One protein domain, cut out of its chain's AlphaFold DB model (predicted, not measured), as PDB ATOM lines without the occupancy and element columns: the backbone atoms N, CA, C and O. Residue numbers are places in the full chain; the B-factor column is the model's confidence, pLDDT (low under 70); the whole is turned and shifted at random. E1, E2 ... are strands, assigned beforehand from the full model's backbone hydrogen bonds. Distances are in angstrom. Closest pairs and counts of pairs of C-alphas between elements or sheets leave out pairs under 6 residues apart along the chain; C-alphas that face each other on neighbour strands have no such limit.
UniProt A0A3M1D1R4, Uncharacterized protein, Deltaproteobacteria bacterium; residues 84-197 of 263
ATOM      1  N   GLN A  84     108.921  32.232  97.266       82.56
ATOM      2  CA  GLN A  84     109.783  31.232  96.655       82.56
ATOM      3  C   GLN A  84     109.987  31.581  95.182       82.56
ATOM      4  O   GLN A  84     109.020  31.853  94.470       82.56
ATOM      5  N   LEU A  85     111.235  31.591  94.723       83.06
ATOM      6  CA  LEU A  85     111.575  31.699  93.308       83.06
ATOM      7  C   LEU A  85     111.962  30.318  92.780       83.06
ATOM      8  O   LEU A  85     113.011  29.779  93.126       83.06
ATOM      9  N   TRP A  86     111.129  29.791  91.899       84.69
ATOM     10  CA  TRP A  86     111.347  28.563  91.152       84.69
ATOM     11  C   TRP A  86     111.870  28.907  89.760       84.69
ATOM     12  O   TRP A  86     111.406  29.858  89.144       84.69
ATOM     13  N   THR A  87     112.845  28.170  89.246       82.19
ATOM     14  CA  THR A  87     113.473  28.448  87.949       82.19
ATOM     15  C   THR A  87     113.533  27.202  87.077       82.19
ATOM     16  O   THR A  87     114.007  26.161  87.518       82.19
ATOM     17  N   VAL A  88     113.154  27.332  85.809       82.81
ATOM     18  CA  VAL A  88     113.501  26.406  84.726       82.81
ATOM     19  C   VAL A  88     114.742  26.960  84.010       82.81
ATOM     20  O   VAL A  88     114.656  28.016  83.381       82.81
ATOM     21  N   PRO A  89     115.914  26.304  84.117       69.94
ATOM     22  CA  PRO A  89     117.183  26.893  83.684       69.94
ATOM     23  C   PRO A  89     117.481  26.780  82.179       69.94
ATOM     24  O   PRO A  89     118.437  27.403  81.730       69.94
ATOM     25  N   ALA A  90     116.732  25.977  81.418       77.50
ATOM     26  CA  ALA A  90     117.055  25.683  80.021       77.50
ATOM     27  C   ALA A  90     115.798  25.408  79.180       77.50
ATOM     28  O   ALA A  90     115.530  24.272  78.800       77.50
ATOM     29  N   VAL A  91     115.023  26.452  78.889       80.62
ATOM     30  CA  VAL A  91     113.979  26.388  77.858       80.62
ATOM     31  C   VAL A  91     114.672  26.524  76.504       80.62
ATOM     32  O   VAL A  91     115.198  27.588  76.189       80.62
ATOM     33  N   GLY A  92     114.753  25.438  75.738       81.25
ATOM     34  CA  GLY A  92     115.413  25.425  74.430       81.25
ATOM     35  C   GLY A  92     114.435  25.663  73.283       81.25
ATOM     36  O   GLY A  92     113.302  25.182  73.325       81.25
ATOM     37  N   PHE A  93     114.894  26.338  72.230       84.25
ATOM     38  CA  PHE A  93     114.123  26.563  71.006       84.25
ATOM     39  C   PHE A  93     114.849  25.978  69.793       84.25
ATOM     40  O   PHE A  93     116.073  26.038  69.685       84.25
ATOM     41  N   ALA A  94     114.090  25.421  68.848       85.56
ATOM     42  CA  ALA A  94     114.611  24.853  67.602       85.56
ATOM     43  C   ALA A  94     114.964  25.921  66.541       85.56
ATOM     44  O   ALA A  94     115.277  25.587  65.397       85.56
ATOM     45  N   GLY A  95     114.892  27.201  66.904       83.69
ATOM     46  CA  GLY A  95     115.154  28.357  66.055       83.69
ATOM     47  C   GLY A  95     115.182  29.639  66.884       83.69
ATOM     48  O   GLY A  95     115.180  29.576  68.111       83.69
ATOM     49  N   ASP A  96     115.207  30.786  66.209       84.38
ATOM     50  CA  ASP A  96     115.114  32.089  66.868       84.38
ATOM     51  C   ASP A  96     113.707  32.291  67.444       84.38
ATOM     52  O   ASP A  96     112.714  32.311  66.712       84.38
ATOM     53  N   ALA A  97     113.628  32.374  68.767       80.88
ATOM     54  CA  ALA A  97     112.394  32.530  69.511       80.88
ATOM     55  C   ALA A  97     111.988  33.987  69.722       80.88
ATOM     56  O   ALA A  97     110.875  34.190  70.205       80.88
ATOM     57  N   ASP A  98     112.845  34.967  69.416       80.44
ATOM     58  CA  ASP A  98     112.614  36.373  69.756       80.44
ATOM     59  C   ASP A  98     111.263  36.891  69.223       80.44
ATOM     60  O   ASP A  98     110.853  36.620  68.092       80.44
ATOM     61  N   GLY A  99     110.508  37.578  70.083       75.88
ATOM     62  CA  GLY A  99     109.148  38.052  69.809       75.88
ATOM     63  C   GLY A  99     108.066  36.963  69.701       75.88
ATOM     64  O   GLY A  99     106.889  37.291  69.536       75.88
ATOM     65  N   GLY A 100     108.417  35.677  69.808       80.56
ATOM     66  CA  GLY A 100     107.475  34.561  69.751       80.56
ATOM     67  C   GLY A 100     106.570  34.487  70.983       80.56
ATOM     68  O   GLY A 100     107.021  34.699  72.107       80.56
ATOM     69  N   LEU A 101     105.291  34.155  70.778       82.12
ATOM     70  CA  LEU A 101     104.322  33.930  71.854       82.12
ATOM     71  C   LEU A 101     104.270  32.448  72.238       82.12
ATOM     72  O   LEU A 101     104.089  31.583  71.382       82.12
ATOM     73  N   TYR A 102     104.351  32.173  73.534       81.94
ATOM     74  CA  TYR A 102     104.291  30.844  74.128       81.94
ATOM     75  C   TYR A 102     103.234  30.815  75.229       81.94
ATOM     76  O   TYR A 102     103.014  31.808  75.922       81.94
ATOM     77  N   LEU A 103     102.594  29.664  75.408       83.56
ATOM     78  CA  LEU A 103     101.708  29.397  76.533       83.56
ATOM     79  C   LEU A 103     102.431  28.477  77.513       83.56
ATOM     80  O   LEU A 103     102.911  27.420  77.113       83.56
ATOM     81  N   ALA A 104     102.504  28.872  78.779       81.19
ATOM     82  CA  ALA A 104     103.072  28.092  79.867       81.19
ATOM     83  C   ALA A 104     101.968  27.701  80.856       81.19
ATOM     84  O   ALA A 104     101.401  28.551  81.539       81.19
ATOM     85  N   HIS A 105     101.692  26.409  80.939       86.81
ATOM     86  CA  HIS A 105     100.815  25.795  81.918       86.81
ATOM     87  C   HIS A 105     101.638  25.421  83.155       86.81
ATOM     88  O   HIS A 105     102.451  24.500  83.119       86.81
ATOM     89  N   VAL A 106     101.486  26.170  84.242       84.44
ATOM     90  CA  VAL A 106     102.242  25.973  85.483       84.44
ATOM     91  C   VAL A 106     101.375  25.234  86.489       84.44
ATOM     92  O   VAL A 106     100.311  25.723  86.868       84.44
ATOM     93  N   THR A 107     101.857  24.098  86.978       88.12
ATOM     94  CA  THR A 107     101.196  23.315  88.026       88.12
ATOM     95  C   THR A 107     102.033  23.332  89.299       88.12
ATOM     96  O   THR A 107     103.229  23.016  89.277       88.12
ATOM     97  N   LEU A 108     101.395  23.693  90.410       87.69
ATOM     98  CA  LEU A 108     101.991  23.710  91.743       87.69
ATOM     99  C   LEU A 108     101.602  22.434  92.487       87.69
ATOM    100  O   LEU A 108     100.430  22.057  92.480       87.69
ATOM    101  N   TYR A 109     102.564  21.810  93.159       89.81
ATOM    102  CA  TYR A 109     102.338  20.596  93.940       89.81
ATOM    103  C   TYR A 109     102.834  20.752  95.373       89.81
ATOM    104  O   TYR A 109     103.824  21.452  95.613       89.81
ATOM    105  N   ASP A 110     102.175  20.069  96.304       91.62
ATOM    106  CA  ASP A 110     102.689  19.869  97.660       91.62
ATOM    107  C   ASP A 110     103.687  18.706  97.739       91.62
ATOM    108  O   ASP A 110     104.105  18.131  96.728       91.62
ATOM    109  N   ASP A 111     104.129  18.414  98.958       90.31
ATOM    110  CA  ASP A 111     105.076  17.358  99.300       90.31
ATOM    111  C   ASP A 111     104.518  15.945  99.070       90.31
ATOM    112  O   ASP A 111     105.289  15.016  98.820       90.31
ATOM    113  N   GLU A 112     103.195  15.789  99.055       92.75
ATOM    114  CA  GLU A 112     102.498  14.553  98.686       92.75
ATOM    115  C   GLU A 112     102.254  14.421  97.170       92.75
ATOM    116  O   GLU A 112     101.615  13.468  96.717       92.75
ATOM    117  N   ALA A 113     102.778  15.356  96.369       90.25
ATOM    118  CA  ALA A 113     102.544  15.463  94.931       90.25
ATOM    119  C   ALA A 113     101.062  15.648  94.551       90.25
ATOM    120  O   ALA A 113     100.663  15.337  93.422       90.25
ATOM    121  N   GLN A 114     100.243  16.188  95.456       90.00
ATOM    122  CA  GLN A 114      98.891  16.626  95.137       90.00
ATOM    123  C   GLN A 114      98.941  17.985  94.441       90.00
ATOM    124  O   GLN A 114      99.767  18.842  94.756       90.00
ATOM    125  N   VAL A 115      98.043  18.189  93.476       89.94
ATOM    126  CA  VAL A 115      97.930  19.474  92.784       89.94
ATOM    127  C   VAL A 115      97.343  20.498  93.748       89.94
ATOM    128  O   VAL A 115      96.196  20.376  94.178       89.94
ATOM    129  N   LEU A 116      98.132  21.522  94.052       84.44
ATOM    130  CA  LEU A 116      97.700  22.674  94.834       84.44
ATOM    131  C   LEU A 116      96.944  23.670  93.962       84.44
ATOM    132  O   LEU A 116      95.889  24.165  94.365       84.44
ATOM    133  N   ASP A 117      97.488  23.961  92.780       82.75
ATOM    134  CA  ASP A 117      96.894  24.889  91.824       82.75
ATOM    135  C   ASP A 117      97.467  24.713  90.414       82.75
ATOM    136  O   ASP A 117      98.478  24.037  90.201       82.75
ATOM    137  N   THR A 118      96.820  25.342  89.439       82.38
ATOM    138  CA  THR A 118      97.242  25.353  88.042       82.38
ATOM    139  C   THR A 118      96.923  26.691  87.387       82.38
ATOM    140  O   THR A 118      95.825  27.221  87.544       82.38
ATOM    141  N   VAL A 119      97.866  27.228  86.612       76.12
ATOM    142  CA  VAL A 119      97.688  28.486  85.882       76.12
ATOM    143  C   VAL A 119      98.188  28.389  84.447       76.12
ATOM    144  O   VAL A 119      99.161  27.700  84.159       76.12
ATOM    145  N   ASP A 120      97.573  29.168  83.567       77.12
ATOM    146  CA  ASP A 120      98.076  29.422  82.223       77.12
ATOM    147  C   ASP A 120      98.699  30.817  82.143       77.12
ATOM    148  O   ASP A 120      98.081  31.814  82.537       77.12
ATOM    149  N   ILE A 121      99.915  30.912  81.617       73.50
ATOM    150  CA  ILE A 121     100.653  32.165  81.473       73.50
ATOM    151  C   ILE A 121     101.068  32.322  80.017       73.50
ATOM    152  O   ILE A 121     101.725  31.454  79.450       73.50
ATOM    153  N   GLU A 122     100.695  33.444  79.416       74.12
ATOM    154  CA  GLU A 122     101.223  33.844  78.117       74.12
ATOM    155  C   GLU A 122     102.581  34.512  78.306       74.12
ATOM    156  O   GLU A 122     102.744  35.398  79.147       74.12
ATOM    157  N   VAL A 123     103.551  34.068  77.523       71.06
ATOM    158  CA  VAL A 123     104.949  34.450  77.644       71.06
ATOM    159  C   VAL A 123     105.458  34.826  76.263       71.06
ATOM    160  O   VAL A 123     105.392  34.023  75.336       71.06
ATOM    161  N   THR A 124     105.980  36.039  76.114       72.31
ATOM    162  CA  THR A 124     106.630  36.466  74.871       72.31
ATOM    163  C   THR A 124     108.140  36.417  75.053       72.31
ATOM    164  O   THR A 124     108.668  36.967  76.015       72.31
ATOM    165  N   ALA A 125     108.828  35.733  74.149       67.88
ATOM    166  CA  ALA A 125     110.280  35.612  74.152       67.88
ATOM    167  C   ALA A 125     110.965  36.945  73.796       67.88
ATOM    168  O   ALA A 125     110.472  37.698  72.961       67.88
ATOM    169  N   GLY A 126     112.089  37.238  74.456       58.72
ATOM    170  CA  GLY A 126     112.971  38.384  74.188       58.72
ATOM    171  C   GLY A 126     112.466  39.739  74.691       58.72
ATOM    172  O   GLY A 126     113.223  40.706  74.757       58.72
ATOM    173  N   ALA A 127     111.225  39.794  75.167       51.47
ATOM    174  CA  ALA A 127     110.696  40.907  75.934       51.47
ATOM    175  C   ALA A 127     110.352  40.447  77.360       51.47
ATOM    176  O   ALA A 127     109.798  39.368  77.577       51.47
ATOM    177  N   LEU A 128     110.652  41.294  78.351       43.12
ATOM    178  CA  LEU A 128     110.112  41.171  79.707       43.12
ATOM    179  C   LEU A 128     108.591  41.359  79.618       43.12
ATOM    180  O   LEU A 128     108.099  42.483  79.715       43.12
ATOM    181  N   THR A 129     107.843  40.284  79.376       41.41
ATOM    182  CA  THR A 129     106.415  40.393  79.054       41.41
ATOM    183  C   THR A 129     105.568  39.503  79.952       41.41
ATOM    184  O   THR A 129     105.707  38.286  79.967       41.41
ATOM    185  N   CYS A 130     104.658  40.181  80.654       39.72
ATOM    186  CA  CYS A 130     103.463  39.679  81.330       39.72
ATOM    187  C   CYS A 130     103.657  38.878  82.627       39.72
ATOM    188  O   CYS A 130     103.659  37.653  82.680       39.72
ATOM    189  N   SER A 131     103.620  39.616  83.740       44.03
ATOM    190  CA  SER A 131     103.202  39.078  85.029       44.03
ATOM    191  C   SER A 131     101.693  38.801  85.015       44.03
ATOM    192  O   SER A 131     100.897  39.742  85.021       44.03
ATOM    193  N   ARG A 132     101.273  37.537  85.063       45.56
ATOM    194  CA  ARG A 132      99.893  37.196  85.434       45.56
ATOM    195  C   ARG A 132      99.856  36.923  86.929       45.56
ATOM    196  O   ARG A 132     100.376  35.904  87.346       45.56
ATOM    197  N   SER A 133      99.281  37.822  87.728       49.91
ATOM    198  CA  SER A 133      98.963  37.517  89.124       49.91
ATOM    199  C   SER A 133      97.697  36.669  89.174       49.91
ATOM    200  O   SER A 133      96.690  36.992  88.545       49.91
ATOM    201  N   TRP A 134      97.730  35.593  89.948       50.22
ATOM    202  CA  TRP A 134      96.526  34.872  90.343       50.22
ATOM    203  C   TRP A 134      96.502  34.737  91.856       50.22
ATOM    204  O   TRP A 134      97.557  34.743  92.481       50.22
ATOM    205  N   THR A 135      95.309  34.666  92.441       54.84
ATOM    206  CA  THR A 135      95.146  34.433  93.875       54.84
ATOM    207  C   THR A 135      94.799  32.977  94.127       54.84
ATOM    208  O   THR A 135      93.691  32.555  93.799       54.84
ATOM    209  N   TRP A 136      95.713  32.235  94.742       53.09
ATOM    210  CA  TRP A 136      95.455  30.881  95.233       53.09
ATOM    211  C   TRP A 136      95.187  30.893  96.740       53.09
ATOM    212  O   TRP A 136      95.807  31.668  97.477       53.09
ATOM    213  N   GLY A 137      94.235  30.074  97.202       49.88
ATOM    214  CA  GLY A 137      93.977  29.842  98.632       49.88
ATOM    215  C   GLY A 137      93.577  31.075  99.460       49.88
ATOM    216  O   GLY A 137      93.467  30.982 100.676       49.88
ATOM    217  N   GLY A 138      93.342  32.227  98.821       48.28
ATOM    218  CA  GLY A 138      92.981  33.491  99.464       48.28
ATOM    219  C   GLY A 138      94.125  34.493  99.650       48.28
ATOM    220  O   GLY A 138      93.821  35.658  99.889       48.28
ATOM    221  N   PHE A 139      95.406  34.111  99.509       48.00
ATOM    222  CA  PHE A 139      96.528  35.012  99.855       48.00
ATOM    223  C   PHE A 139      97.837  34.807  99.067       48.00
ATOM    224  O   PHE A 139      98.807  35.521  99.336       48.00
ATOM    225  N   GLY A 140      97.897  33.860  98.124       55.38
ATOM    226  CA  GLY A 140      99.099  33.594  97.323       55.38
ATOM    227  C   GLY A 140      99.106  34.328  95.977       55.38
ATOM    228  O   GLY A 140      98.057  34.374  95.352       55.38
ATOM    229  N   SER A 141     100.236  34.860  95.500       60.75
ATOM    230  CA  SER A 141     100.421  35.303  94.110       60.75
ATOM    231  C   SER A 141     101.569  34.572  93.443       60.75
ATOM    232  O   SER A 141     102.564  34.247  94.092       60.75
ATOM    233  N   ALA A 142     101.457  34.345  92.141       57.81
ATOM    234  CA  ALA A 142     102.568  33.827  91.377       57.81
ATOM    235  C   ALA A 142     102.761  34.534  90.040       57.81
ATOM    236  O   ALA A 142     101.857  35.205  89.553       57.81
ATOM    237  N   HIS A 143     103.992  34.503  89.534       61.88
ATOM    238  CA  HIS A 143     104.439  35.308  88.396       61.88
ATOM    239  C   HIS A 143     105.500  34.554  87.611       61.88
ATOM    240  O   HIS A 143     106.414  34.027  88.237       61.88
ATOM    241  N   ALA A 144     105.432  34.565  86.279       61.34
ATOM    242  CA  ALA A 144     106.477  33.999  85.435       61.34
ATOM    243  C   ALA A 144     107.168  35.062  84.565       61.34
ATOM    244  O   ALA A 144     106.548  36.062  84.213       61.34
ATOM    245  N   HIS A 145     108.445  34.858  84.247       63.72
ATOM    246  CA  HIS A 145     109.216  35.660  83.285       63.72
ATOM    247  C   HIS A 145     110.112  34.741  82.458       63.72
ATOM    248  O   HIS A 145     110.615  33.768  83.015       63.72
ATOM    249  N   LEU A 146     110.318  35.047  81.174       66.56
ATOM    250  CA  LEU A 146     111.161  34.271  80.263       66.56
ATOM    251  C   LEU A 146     112.298  35.136  79.714       66.56
ATOM    252  O   LEU A 146     112.073  35.986  78.857       66.56
ATOM    253  N   ASP A 147     113.512  34.890  80.192       68.00
ATOM    254  CA  ASP A 147     114.710  35.623  79.779       68.00
ATOM    255  C   ASP A 147     115.412  34.861  78.656       68.00
ATOM    256  O   ASP A 147     115.995  33.806  78.912       68.00
ATOM    257  N   VAL A 148     115.345  35.364  77.422       66.88
ATOM    258  CA  VAL A 148     115.980  34.742  76.248       66.88
ATOM    259  C   VAL A 148     117.433  35.210  76.122       66.88
ATOM    260  O   VAL A 148     117.750  36.356  76.429       66.88
ATOM    261  N   ASN A 149     118.329  34.319  75.698       65.44
ATOM    262  CA  ASN A 149     119.725  34.650  75.432       65.44
ATOM    263  C   ASN A 149     119.877  35.544  74.186       65.44
ATOM    264  O   ASN A 149     118.986  35.619  73.344       65.44
ATOM    265  N   ASP A 150     121.056  36.143  74.015       69.25
ATOM    266  CA  ASP A 150     121.368  37.034  72.881       69.25
ATOM    267  C   ASP A 150     121.216  36.374  71.495       69.25
ATOM    268  O   ASP A 150     121.245  37.050  70.471       69.25
ATOM    269  N   GLN A 151     121.109  35.045  71.450       66.69
ATOM    270  CA  GLN A 151     120.978  34.261  70.225       66.69
ATOM    271  C   GLN A 151     119.531  33.854  69.922       66.69
ATOM    272  O   GLN A 151     119.318  33.182  68.917       66.69
ATOM    273  N   GLY A 152     118.564  34.169  70.788       69.25
ATOM    274  CA  GLY A 152     117.166  33.775  70.600       69.25
ATOM    275  C   GLY A 152     116.883  32.276  70.787       69.25
ATOM    276  O   GLY A 152     115.771  31.832  70.543       69.25
ATOM    277  N   THR A 153     117.864  31.462  71.188       73.81
ATOM    278  CA  THR A 153     117.802  29.982  71.096       73.81
ATOM    279  C   THR A 153     117.620  29.274  72.429       73.81
ATOM    280  O   THR A 153     117.293  28.085  72.468       73.81
ATOM    281  N   ALA A 154     117.809  29.989  73.535       67.75
ATOM    282  CA  ALA A 154     117.569  29.462  74.866       67.75
ATOM    283  C   ALA A 154     116.995  30.540  75.770       67.75
ATOM    284  O   ALA A 154     117.301  31.719  75.604       67.75
ATOM    285  N   ALA A 155     116.213  30.122  76.757       73.50
ATOM    286  CA  ALA A 155     115.675  31.006  77.764       73.50
ATOM    287  C   ALA A 155     115.615  30.384  79.156       73.50
ATOM    288  O   ALA A 155     115.683  29.167  79.341       73.50
ATOM    289  N   ARG A 156     115.452  31.251  80.150       73.69
ATOM    290  CA  ARG A 156     115.188  30.892  81.540       73.69
ATOM    291  C   ARG A 156     113.777  31.322  81.906       73.69
ATOM    292  O   ARG A 156     113.453  32.488  81.730       73.69
ATOM    293  N   LEU A 157     112.974  30.415  82.460       76.31
ATOM    294  CA  LEU A 157     111.659  30.752  83.009       76.31
ATOM    295  C   LEU A 157     111.734  30.799  84.535       76.31
ATOM    296  O   LEU A 157     112.095  29.795  85.145       76.31
ATOM    297  N   GLY A 158     111.379  31.910  85.173       76.69
ATOM    298  CA  GLY A 158     111.292  31.960  86.635       76.69
ATOM    299  C   GLY A 158     109.867  32.161  87.128       76.69
ATOM    300  O   GLY A 158     109.247  33.158  86.784       76.69
ATOM    301  N   VAL A 159     109.379  31.241  87.959       76.50
ATOM    302  CA  VAL A 159     108.071  31.253  88.619       76.50
ATOM    303  C   VAL A 159     108.240  31.697  90.070       76.50
ATOM    304  O   VAL A 159     108.858  31.020  90.884       76.50
ATOM    305  N   VAL A 160     107.683  32.845  90.423       77.94
ATOM    306  CA  VAL A 160     107.606  33.311  91.810       77.94
ATOM    307  C   VAL A 160     106.314  32.791  92.414       77.94
ATOM    308  O   VAL A 160     105.295  32.940  91.766       77.94
ATOM    309  N   VAL A 161     106.333  32.263  93.637       78.25
ATOM    310  CA  VAL A 161     105.142  31.984  94.458       78.25
ATOM    311  C   VAL A 161     105.288  32.746  95.770       78.25
ATOM    312  O   VAL A 161     106.306  32.610  96.439       78.25
ATOM    313  N   ALA A 162     104.314  33.570  96.148       77.56
ATOM    314  CA  ALA A 162     104.398  34.436  97.320       77.56
ATOM    315  C   ALA A 162     103.110  34.415  98.137       77.56
ATOM    316  O   ALA A 162     102.041  34.567  97.571       77.56
ATOM    317  N   GLY A 163     103.201  34.279  99.458       74.56
ATOM    318  CA  GLY A 163     102.057  34.294 100.371       74.56
ATOM    319  C   GLY A 163     102.348  33.556 101.682       74.56
ATOM    320  O   GLY A 163     103.432  32.990 101.842       74.56
ATOM    321  N   PRO A 164     101.400  33.547 102.636       76.81
ATOM    322  CA  PRO A 164     101.501  32.743 103.858       76.81
ATOM    323  C   PRO A 164     101.593  31.239 103.567       76.81
ATOM    324  O   PRO A 164     102.356  30.536 104.218       76.81
ATOM    325  N   ASP A 165     100.881  30.775 102.536       78.88
ATOM    326  CA  ASP A 165     100.827  29.366 102.127       78.88
ATOM    327  C   ASP A 165     101.913  28.963 101.118       78.88
ATOM    328  O   ASP A 165     101.990  27.796 100.742       78.88
ATOM    329  N   ALA A 166     102.775  29.891 100.682       79.81
ATOM    330  CA  ALA A 166     103.864  29.579  99.753       79.81
ATOM    331  C   ALA A 166     104.760  28.405 100.211       79.81
ATOM    332  O   ALA A 166     105.123  27.605  99.352       79.81
ATOM    333  N   PRO A 167     105.070  28.215 101.515       85.31
ATOM    334  CA  PRO A 167     105.848  27.065 101.981       85.31
ATOM    335  C   PRO A 167     105.227  25.696 101.679       85.31
ATOM    336  O   PRO A 167     105.946  24.705 101.717       85.31
ATOM    337  N   ARG A 168     103.921  25.621 101.379       86.44
ATOM    338  CA  ARG A 168     103.257  24.366 100.998       86.44
ATOM    339  C   ARG A 168     103.660  23.883  99.607       86.44
ATOM    340  O   ARG A 168     103.485  22.708  99.316       86.44
ATOM    341  N   VAL A 169     104.160  24.767  98.742       88.19
ATOM    342  CA  VAL A 169     104.621  24.381  97.407       88.19
ATOM    343  C   VAL A 169     105.963  23.669  97.540       88.19
ATOM    344  O   VAL A 169     106.966  24.277  97.914       88.19
ATOM    345  N   ALA A 170     105.974  22.378  97.217       90.19
ATOM    346  CA  ALA A 170     107.160  21.529  97.260       90.19
ATOM    347  C   ALA A 170     107.758  21.280  95.870       90.19
ATOM    348  O   ALA A 170     108.947  20.983  95.754       90.19
ATOM    349  N   SER A 171     106.962  21.400  94.802       92.25
ATOM    350  CA  SER A 171     107.483  21.355  93.436       92.25
ATOM    351  C   SER A 171     106.620  22.131  92.444       92.25
ATOM    352  O   SER A 171     105.423  22.343  92.651       92.25
ATOM    353  N   VAL A 172     107.252  22.555  91.348       89.88
ATOM    354  CA  VAL A 172     106.612  23.296  90.259       89.88
ATOM    355  C   VAL A 172     106.943  22.623  88.932       89.88
ATOM    356  O   VAL A 172     108.118  22.446  88.589       89.88
ATOM    357  N   ARG A 173     105.903  22.269  88.177       92.88
ATOM    358  CA  ARG A 173     106.026  21.808  86.789       92.88
ATOM    359  C   ARG A 173     105.496  22.867  85.844       92.88
ATOM    360  O   ARG A 173     104.562  23.590  86.182       92.88
ATOM    361  N   VAL A 174     106.110  22.947  84.675       89.12
ATOM    362  CA  VAL A 174     105.719  23.864  83.616       89.12
ATOM    363  C   VAL A 174     105.633  23.086  82.319       89.12
ATOM    364  O   VAL A 174     106.646  22.579  81.841       89.12
ATOM    365  N   ASP A 175     104.447  23.060  81.730       91.38
ATOM    366  CA  ASP A 175     104.244  22.553  80.384       91.38
ATOM    367  C   ASP A 175     104.124  23.732  79.423       91.38
ATOM    368  O   ASP A 175     103.346  24.652  79.656       91.38
ATOM    369  N   MET A 176     104.918  23.750  78.359       88.06
ATOM    370  CA  MET A 176     104.955  24.868  77.421       88.06
ATOM    371  C   MET A 176     104.495  24.452  76.029       88.06
ATOM    372  O   MET A 176     104.821  23.370  75.538       88.06
ATOM    373  N   ALA A 177     103.783  25.358  75.369       89.81
ATOM    374  CA  ALA A 177     103.355  25.228  73.988       89.81
ATOM    375  C   ALA A 177     103.731  26.481  73.190       89.81
ATOM    376  O   ALA A 177     103.557  27.610  73.650       89.81
ATOM    377  N   ALA A 178     104.234  26.274  71.972       88.88
ATOM    378  CA  ALA A 178     104.494  27.354  71.030       88.88
ATOM    379  C   ALA A 178     103.178  27.851  70.413       88.88
ATOM    380  O   ALA A 178     102.350  27.056  69.961       88.88
ATOM    381  N   GLY A 179     102.988  29.169  70.395       84.75
ATOM    382  CA  GLY A 179     101.894  29.816  69.682       84.75
ATOM    383  C   GLY A 179     102.098  29.799  68.164       84.75
ATOM    384  O   GLY A 179     103.140  29.397  67.643       84.75
ATOM    385  N   ALA A 180     101.089  30.259  67.424       83.38
ATOM    386  CA  ALA A 180     101.165  30.330  65.968       83.38
ATOM    387  C   ALA A 180     102.312  31.254  65.516       83.38
ATOM    388  O   ALA A 180     102.341  32.430  65.868       83.38
ATOM    389  N   GLY A 181     103.241  30.717  64.718       81.56
ATOM    390  CA  GLY A 181     104.393  31.462  64.197       81.56
ATOM    391  C   GLY A 181     105.591  31.565  65.147       81.56
ATOM    392  O   GLY A 181     106.615  32.100  64.734       81.56
ATOM    393  N   ALA A 182     105.497  31.041  66.374       85.12
ATOM    394  CA  ALA A 182     106.631  30.952  67.292       85.12
ATOM    395  C   ALA A 182     107.571  29.793  66.915       85.12
ATOM    396  O   ALA A 182     107.151  28.801  66.306       85.12
ATOM    397  N   ALA A 183     108.848  29.906  67.294       87.56
ATOM    398  CA  ALA A 183     109.802  28.819  67.119       87.56
ATOM    399  C   ALA A 183     109.355  27.579  67.919       87.56
ATOM    400  O   ALA A 183     108.885  27.712  69.052       87.56
ATOM    401  N   PRO A 184     109.496  26.359  67.372       89.38
ATOM    402  CA  PRO A 184     109.199  25.152  68.129       89.38
ATOM    403  C   PRO A 184     110.087  25.046  69.369       89.38
ATOM    404  O   PRO A 184     111.290  25.312  69.309       89.38
ATOM    405  N   LEU A 185     109.497  24.615  70.479       87.88
ATOM    406  CA  LEU A 185     110.242  24.282  71.689       87.88
ATOM    407  C   LEU A 185     111.010  22.968  71.484       87.88
ATOM    408  O   LEU A 185     110.515  22.056  70.822       87.88
ATOM    409  N   ALA A 186     112.202  22.867  72.071       86.38
ATOM    410  CA  ALA A 186     112.970  21.622  72.101       86.38
ATOM    411  C   ALA A 186     112.310  20.568  73.008       86.38
ATOM    412  O   ALA A 186     112.323  19.387  72.677       86.38
ATOM    413  N   ASP A 187     111.680  21.021  74.096       86.56
ATOM    414  CA  ASP A 187     110.906  20.221  75.045       86.56
ATOM    415  C   ASP A 187     109.594  20.932  75.401       86.56
ATOM    416  O   ASP A 187     109.498  22.161  75.364       86.56
ATOM    417  N   THR A 188     108.571  20.175  75.792       87.81
ATOM    418  CA  THR A 188     107.277  20.731  76.225       87.81
ATOM    419  C   THR A 188     107.034  20.596  77.720       87.81
ATOM    420  O   THR A 188     106.070  21.169  78.203       87.81
ATOM    421  N   HIS A 189     107.879  19.863  78.449       93.06
ATOM    422  CA  HIS A 189     107.694  19.552  79.867       93.06
ATOM    423  C   HIS A 189     108.940  19.924  80.662       93.06
ATOM    424  O   HIS A 189     110.027  19.404  80.413       93.06
ATOM    425  N   TYR A 190     108.775  20.784  81.662       89.81
ATOM    426  CA  TYR A 190     109.866  21.305  82.470       89.81
ATOM    427  C   TYR A 190     109.568  21.150  83.958       89.81
ATOM    428  O   TYR A 190     108.452  21.366  84.427       89.81
ATOM    429  N   THR A 191     110.596  20.805  84.732       90.38
ATOM    430  CA  THR A 191     110.547  20.860  86.198       90.38
ATOM    431  C   THR A 191     111.390  22.035  86.661       90.38
ATOM    432  O   THR A 191     112.570  22.127  86.317       90.38
ATOM    433  N   ALA A 192     110.785  22.943  87.422       87.75
ATOM    434  CA  ALA A 192     111.506  24.068  87.987       87.75
ATOM    435  C   ALA A 192     112.233  23.647  89.271       87.75
ATOM    436  O   ALA A 192     111.739  22.833  90.051       87.75
ATOM    437  N   ARG A 193     113.407  24.230  89.508       89.25
ATOM    438  CA  ARG A 193     114.163  24.087  90.758       89.25
ATOM    439  C   ARG A 193     113.923  25.294  91.659       89.25
ATOM    440  O   ARG A 193     113.828  26.414  91.161       89.25
ATOM    441  N   LEU A 194     113.836  25.078  92.968       87.50
ATOM    442  CA  LEU A 194     113.790  26.174  93.933       87.50
ATOM    443  C   LEU A 194     115.171  26.830  94.001       87.50
ATOM    444  O   LEU A 194     116.138  26.188  94.406       87.50
ATOM    445  N   ASP A 195     115.258  28.094  93.600       82.69
ATOM    446  CA  ASP A 195     116.514  28.849  93.585       82.69
ATOM    447  C   ASP A 195     116.673  29.725  94.834       82.69
ATOM    448  O   ASP A 195     117.788  29.930  95.311       82.69
ATOM    449  N   THR A 196     115.585  30.296  95.358       81.38
ATOM    450  CA  THR A 196     115.665  31.297  96.435       81.38
ATOM    451  C   THR A 196     114.382  31.339  97.251       81.38
ATOM    452  O   THR A 196     113.285  31.273  96.692       81.38
ATOM    453  N   VAL A 197     114.526  31.537  98.562       83.19
ATOM    454  CA  VAL A 197     113.426  31.815  99.485       83.19
ATOM    455  C   VAL A 197     113.630  33.201 100.102       83.19
ATOM    456  O   VAL A 197     114.720  33.552 100.541       83.19
TER     457      VAL A 197
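This is residues 84 to 197 of the 263 residues of an uncharacterized protein of Deltaproteobacteria bacterium (UniProt A0A3M1D1R4). Seven antiparallel strands curl into an elongated, nearly closed barrel, whose edge strands E3 and E4 come near each other without pairing. It is one folded sheet, bent back on itself into two leaves that face each other, E3 E2 E6 and E1 E5 E4, with E7 as the hinge. The printed part has 114 residues, with no named helix and seven strands, E1 to E7 along the chain, in the sheet order E3 E2 E6 E7 E1 E5 E4; the class is all strand. The whole is compact, with a radius of gyration of the C-alphas of 13.7 A, and spans 39 by 24 by 22 A.

Start at E2, residues 101 to 109, which forms a hairpin with edge strand E3, residues 115 to 124; look for N 104 and O 121, 2.8 A apart and within hydrogen-bond range. The other antiparallel neighbour of E2 is E6, residues 171 to 178, with N 105 and O 175 at 2.7 A. E6 forms a hairpin with E7, residues 189 to 197, where N 190 and O 174 are 2.8 A apart. E7 is staggered: residues 189 to 192 pair with E6, and residues 193 to 197 with E1, residues 84 to 92, where N 87 and O 193 are 2.8 A apart. Beside E1 find antiparallel E5, residues 154 to 163, with N 86 and O 159 at 2.8 A. E5 forms a hairpin with edge strand E4, residues 141 to 148, with N 147 and O 156 at 2.9 A. The closest C-alphas of E3 and E4 are those of Val 123 and Leu 146, 6.7 A.

Find C-alpha 84 at (109.783, 31.232, 96.655), where E1 begins. E5 runs 30.2 A from C-alpha 154 at (117.569, 29.462, 74.866), and E3 runs 26.2 A. E7 ends at C-alpha 197, (113.426, 31.815, 99.485).

The printed part has no cut. The C-alphas of Gly 138 and Gln 151 are the farthest apart, 40.5 A. Residues 125 to 140 form the long link from E3 to E4. pLDDT is under 70 at residues 89, 125 to 152 and 154.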